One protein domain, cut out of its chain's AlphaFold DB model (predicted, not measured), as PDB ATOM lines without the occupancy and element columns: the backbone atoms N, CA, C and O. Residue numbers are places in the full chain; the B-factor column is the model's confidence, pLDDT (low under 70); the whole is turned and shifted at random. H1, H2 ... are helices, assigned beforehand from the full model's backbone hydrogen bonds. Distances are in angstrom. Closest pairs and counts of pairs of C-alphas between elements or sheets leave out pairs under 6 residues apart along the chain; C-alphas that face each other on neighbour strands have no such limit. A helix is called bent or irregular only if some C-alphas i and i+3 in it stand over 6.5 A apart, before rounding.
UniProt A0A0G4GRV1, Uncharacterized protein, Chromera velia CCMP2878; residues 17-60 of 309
ATOM      1  N   ARG A  17     100.070  77.443  99.188       87.25
ATOM      2  CA  ARG A  17      99.473  78.788  99.185       87.25
ATOM      3  C   ARG A  17     100.291  79.784 100.013       87.25
ATOM      4  O   ARG A  17     100.393  80.944  99.616       87.25
ATOM      5  N   ARG A  18     100.847  79.357 101.152       89.19
ATOM      6  CA  ARG A  18     101.710  80.195 102.001       89.19
ATOM      7  C   ARG A  18     103.016  80.547 101.298       89.19
ATOM      8  O   ARG A  18     103.387  81.717 101.310       89.19
ATOM      9  N   GLU A  19     103.640  79.576 100.643       90.25
ATOM     10  CA  GLU A  19     104.872  79.763  99.875       90.25
ATOM     11  C   GLU A  19     104.661  80.756  98.725       90.25
ATOM     12  O   GLU A  19     105.329  81.786  98.682       90.25
ATOM     13  N   LYS A  20     103.616  80.570  97.903       91.94
ATOM     14  CA  LYS A  20     103.260  81.527  96.835       91.94
ATOM     15  C   LYS A  20     102.974  82.938  97.353       91.94
ATOM     16  O   LYS A  20     103.300  83.927  96.699       91.94
ATOM     17  N   LEU A  21     102.345  83.062  98.525       92.50
ATOM     18  CA  LEU A  21     102.097  84.367  99.144       92.50
ATOM     19  C   LEU A  21     103.402  85.019  99.620       92.50
ATOM     20  O   LEU A  21     103.533  86.242  99.562       92.50
ATOM     21  N   GLN A  22     104.352  84.225 100.111       92.12
ATOM     22  CA  GLN A  22     105.654  84.709 100.544       92.12
ATOM     23  C   GLN A  22     106.519  85.130  99.355       92.12
ATOM     24  O   GLN A  22     107.022  86.252  99.368       92.12
ATOM     25  N   GLU A  23     106.579  84.326  98.294       93.12
ATOM     26  CA  GLU A  23     107.219  84.696  97.026       93.12
ATOM     27  C   GLU A  23     106.635  85.997  96.473       93.12
ATOM     28  O   GLU A  23     107.371  86.913  96.104       93.12
ATOM     29  N   TYR A  24     105.305  86.133  96.487       93.50
ATOM     30  CA  TYR A  24     104.659  87.373  96.075       93.50
ATOM     31  C   TYR A  24     105.103  88.554  96.948       93.50
ATOM     32  O   TYR A  24     105.534  89.573  96.410       93.50
ATOM     33  N   LYS A  25     105.079  88.418  98.283       92.81
ATOM     34  CA  LYS A  25     105.545  89.456  99.226       92.81
ATOM     35  C   LYS A  25     107.009  89.837  99.009       92.81
ATOM     36  O   LYS A  25     107.352  91.014  99.123       92.81
ATOM     37  N   GLU A  26     107.866  88.873  98.703       91.81
ATOM     38  CA  GLU A  26     109.275  89.110  98.397       91.81
ATOM     39  C   GLU A  26     109.440  89.817  97.046       91.81
ATOM     40  O   GLU A  26     110.169  90.810  96.973       91.81
ATOM     41  N   SER A  27     108.691  89.399  96.020       92.50
ATOM     42  CA  SER A  27     108.718  89.995  94.677       92.50
ATOM     43  C   SER A  27     108.281  91.462  94.669       92.50
ATOM     44  O   SER A  27     108.926  92.298  94.038       92.50
ATOM     45  N   VAL A  28     107.245  91.812  95.441       92.25
ATOM     46  CA  VAL A  28     106.785  93.205  95.595       92.25
ATOM     47  C   VAL A  28     107.619  93.989  96.614       92.25
ATOM     48  O   VAL A  28     107.365  95.169  96.855       92.25
ATOM     49  N   GLY A  29     108.610  93.352  97.247       93.12
ATOM     50  CA  GLY A  29     109.480  93.983  98.235       93.12
ATOM     51  C   GLY A  29     108.772  94.387  99.533       93.12
ATOM     52  O   GLY A  29     109.248  95.290 100.224       93.12
ATOM     53  N   TRP A  30     107.664  93.728  99.890       94.44
ATOM     54  CA  TRP A  30     106.821  94.049 101.051       94.44
ATOM     55  C   TRP A  30     107.630  94.191 102.345       94.44
ATOM     56  O   TRP A  30     107.508  95.190 103.052       94.44
ATOM     57  N   PHE A  31     108.522  93.237 102.627       92.12
ATOM     58  CA  PHE A  31     109.348  93.257 103.838       92.12
ATOM     59  C   PHE A  31     110.329  94.435 103.880       92.12
ATOM     60  O   PHE A  31     110.533  95.023 104.940       92.12
ATOM     61  N   ARG A  32     110.897  94.842 102.732       89.88
ATOM     62  CA  ARG A  32     111.778  96.024 102.660       89.88
ATOM     63  C   ARG A  32     110.994  97.300 102.948       89.88
ATOM     64  O   ARG A  32     111.490  98.182 103.649       89.88
ATOM     65  N   THR A  33     109.769  97.382 102.435       91.94
ATOM     66  CA  THR A  33     108.863  98.506 102.686       91.94
ATOM     67  C   THR A  33     108.454  98.569 104.156       91.94
ATOM     68  O   THR A  33     108.582  99.631 104.762       91.94
ATOM     69  N   MET A  34     108.068  97.442 104.764       94.31
ATOM     70  CA  MET A  34     107.735  97.366 106.194       94.31
ATOM     71  C   MET A  34     108.920  97.754 107.085       94.31
ATOM     72  O   MET A  34     108.776  98.618 107.945       94.31
ATOM     73  N   ALA A  35     110.118  97.224 106.819       91.50
ATOM     74  CA  ALA A  35     111.327  97.590 107.560       91.50
ATOM     75  C   ALA A  35     111.660  99.091 107.438       91.50
ATOM     76  O   ALA A  35     112.083  99.731 108.404       91.50
ATOM     77  N   ARG A  36     111.440  99.685 106.256       91.19
ATOM     78  CA  ARG A  36     111.609 101.127 106.041       91.19
ATOM     79  C   ARG A  36     110.581 101.943 106.827       91.19
ATOM     80  O   ARG A  36     110.963 102.952 107.415       91.19
ATOM     81  N   LEU A  37     109.315 101.527 106.840       92.69
ATOM     82  CA  LEU A  37     108.254 102.192 107.603       92.69
ATOM     83  C   LEU A  37     108.530 102.130 109.107       92.69
ATOM     84  O   LEU A  37     108.486 103.165 109.766       92.69
ATOM     85  N   GLU A  38     108.916 100.969 109.635       91.94
ATOM     86  CA  GLU A  38     109.319 100.834 111.039       91.94
ATOM     87  C   GLU A  38     110.520 101.723 111.384       91.94
ATOM     88  O   GLU A  38     110.536 102.376 112.425       91.94
ATOM     89  N   SER A  39     111.524 101.795 110.504       92.38
ATOM     90  CA  SER A  39     112.676 102.680 110.698       92.38
ATOM     91  C   SER A  39     112.271 104.158 110.731       92.38
ATOM     92  O   SER A  39     112.758 104.912 111.577       92.38
ATOM     93  N   LEU A  40     111.366 104.581 109.843       88.44
ATOM     94  CA  LEU A  40     110.827 105.940 109.844       88.44
ATOM     95  C   LEU A  40     110.026 106.220 111.116       88.44
ATOM     96  O   LEU A  40     110.231 107.267 111.724       88.44
ATOM     97  N   GLN A  41     109.197 105.274 111.555       90.56
ATOM     98  CA  GLN A  41     108.423 105.394 112.786       90.56
ATOM     99  C   GLN A  41     109.340 105.570 114.004       90.56
ATOM    100  O   GLN A  41     109.187 106.538 114.743       90.56
ATOM    101  N   ARG A  42     110.383 104.738 114.144       89.50
ATOM    102  CA  ARG A  42     111.381 104.882 115.222       89.50
ATOM    103  C   ARG A  42     112.071 106.249 115.203       89.50
ATOM    104  O   ARG A  42     112.339 106.813 116.258       89.50
ATOM    105  N   ARG A  43     112.360 106.798 114.018       83.69
ATOM    106  CA  ARG A  43     112.953 108.142 113.885       83.69
ATOM    107  C   ARG A  43     111.977 109.246 114.282       83.69
ATOM    108  O   ARG A  43     112.394 110.191 114.940       83.69
ATOM    109  N   ILE A  44     110.705 109.128 113.901       84.62
ATOM    110  CA  ILE A  44     109.648 110.060 114.315       84.62
ATOM    111  C   ILE A  44     109.504 110.035 115.838       84.62
ATOM    112  O   ILE A  44     109.457 111.090 116.465       84.62
ATOM    113  N   ASP A  45     109.490 108.849 116.440       86.69
ATOM    114  CA  ASP A  45     109.360 108.705 117.888       86.69
ATOM    115  C   ASP A  45     110.592 109.249 118.624       86.69
ATOM    116  O   ASP A  45     110.441 109.938 119.629       86.69
ATOM    117  N   ALA A  46     111.799 109.058 118.081       81.88
ATOM    118  CA  ALA A  46     113.016 109.671 118.615       81.88
ATOM    119  C   ALA A  46     112.966 111.210 118.585       81.88
ATOM    120  O   ALA A  46     113.377 111.841 119.555       81.88
ATOM    121  N   ILE A  47     112.426 111.816 117.518       80.69
ATOM    122  CA  ILE A  47     112.231 113.274 117.433       80.69
ATOM    123  C   ILE A  47     111.206 113.734 118.474       80.69
ATOM    124  O   ILE A  47     111.478 114.657 119.232       80.69
ATOM    125  N   LYS A  48     110.070 113.036 118.597       84.19
ATOM    126  CA  LYS A  48     109.051 113.353 119.613       84.19
ATOM    127  C   LYS A  48     109.600 113.270 121.039       84.19
ATOM    128  O   LYS A  48     109.187 114.042 121.898       84.19
ATOM    129  N   VAL A  49     110.489 112.315 121.316       84.25
ATOM    130  CA  VAL A  49     111.171 112.186 122.613       84.25
ATOM    131  C   VAL A  49     112.185 113.319 122.802       84.25
ATOM    132  O   VAL A  49     112.204 113.937 123.861       84.25
ATOM    133  N   ALA A  50     112.972 113.649 121.776       77.69
ATOM    134  CA  ALA A  50     113.923 114.760 121.803       77.69
ATOM    135  C   ALA A  50     113.238 116.110 122.095       77.69
ATOM    136  O   ALA A  50     113.707 116.851 122.960       77.69
ATOM    137  N   ASP A  51     112.088 116.372 121.466       79.44
ATOM    138  CA  ASP A  51     111.283 117.579 121.698       79.44
ATOM    139  C   ASP A  51     110.752 117.644 123.138       79.44
ATOM    140  O   ASP A  51     110.789 118.697 123.772       79.44
ATOM    141  N   LYS A  52     110.325 116.503 123.702       82.38
ATOM    142  CA  LYS A  52     109.883 116.414 125.107       82.38
ATOM    143  C   LYS A  52     111.005 116.679 126.111       82.38
ATOM    144  O   LYS A  52     110.729 117.170 127.200       82.38
ATOM    145  N   HIS A  53     112.246 116.345 125.767       82.00
ATOM    146  CA  HIS A  53     113.409 116.528 126.638       82.00
ATOM    147  C   HIS A  53     114.169 117.840 126.384       82.00
ATOM    148  O   HIS A  53     115.240 118.033 126.952       82.00
ATOM    149  N   GLY A  54     113.636 118.742 125.549       78.62
ATOM    150  CA  GLY A  54     114.271 120.029 125.256       78.62
ATOM    151  C   GLY A  54     115.612 119.896 124.531       78.62
ATOM    152  O   GLY A  54     116.461 120.782 124.637       78.62
ATOM    153  N   VAL A  55     115.832 118.787 123.816       73.00
ATOM    154  CA  VAL A  55     117.039 118.596 123.008       73.00
ATOM    155  C   VAL A  55     116.994 119.622 121.872       73.00
ATOM    156  O   VAL A  55     116.043 119.604 121.090       73.00
ATOM    157  N   PRO A  56     117.980 120.528 121.753       72.00
ATOM    158  CA  PRO A  56     117.945 121.565 120.733       72.00
ATOM    159  C   PRO A  56     117.887 120.958 119.329       72.00
ATOM    160  O   PRO A  56     118.604 120.005 119.015       72.00
ATOM    161  N   GLU A  57     117.065 121.557 118.465       67.31
ATOM    162  CA  GLU A  57     116.767 121.089 117.101       67.31
ATOM    163  C   GLU A  57     118.024 120.874 116.228       67.31
ATOM    164  O   GLU A  57     118.045 120.073 115.290       67.31
ATOM    165  N   SER A  58     119.121 121.538 116.594       68.56
ATOM    166  CA  SER A  58     120.448 121.412 115.990       68.56
ATOM    167  C   SER A  58     121.132 120.052 116.195       68.56
ATOM    168  O   SER A  58     122.080 119.756 115.467       68.56
ATOM    169  N   LEU A  59     120.684 119.227 117.151       63.97
ATOM    170  CA  LEU A  59     121.246 117.895 117.417       63.97
ATOM    171  C   LEU A  59     120.646 116.794 116.536       63.97
ATOM    172  O   LEU A  59     121.301 115.779 116.316       63.97
ATOM    173  N   TYR A  60     119.430 116.984 116.011       65.56
ATOM    174  CA  TYR A  60     118.760 115.991 115.161       65.56
ATOM    175  C   TYR A  60     118.531 116.450 113.714       65.56
ATOM    176  O   TYR A  60     118.337 115.606 112.833       65.56
TER     177      TYR A  60
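Overview. This is residues 17 to 60 of the 309 residues of an uncharacterized protein of Chromera velia CCMP2878 (UniProt A0A0G4GRV1). One long helix, H2, makes most of a thin rod, and the shorter helix H1 comes before it, meeting it end to end at an open corner across a tight link. Beyond the far end of H2 a tail, residues 53 to 60, turns back toward the helix. The printed part has 44 residues with two named helices, H1 then H2, and no named strand; the class is all helix. It is extended, with a radius of gyration of the C-alphas of 16.9 A, and its C-alphas span 51 by 15 by 7 A.

Arrangement. H1, residues 17 to 27, is followed by a tight link of 2 residues and then by H2, residues 30 to 52. H1 and H2 are close but not clearly touching, with 1 pair of C-alphas within 8 A. Their closest C-alphas, those of Lys 25 and Phe 31, are 7.1 A apart. The two helices run the same way at a steep tilt of 64 degrees, and their centres are 25.8 A apart. In H1 and H2 every O i to N i+4 pair is within hydrogen-bond range. Residues 23 to 29, of which 23 to 27 belong to H1, stand free, and so do residues 32 to 42 of H2.

Along the chain. H1 begins at C-alpha 17, (99.473, 78.788, 99.185), and ends at C-alpha 27, 15.2 A away. H2 begins at C-alpha 30, (106.821, 94.049, 101.051), and ends 33.0 A away at C-alpha 52, (109.883, 116.414, 125.107). Neither helix is bent.

Size, cuts and confidence. The two C-alphas farthest apart, those of Arg 17 and Pro 56, are 51.3 A apart; those of the first and last printed residues, Arg 17 and Tyr 60, are 44.8 A apart. The printed part has no cut and no long link. The mean pLDDT of the printed part is 85.9, and residues 57 to 60 are under 70.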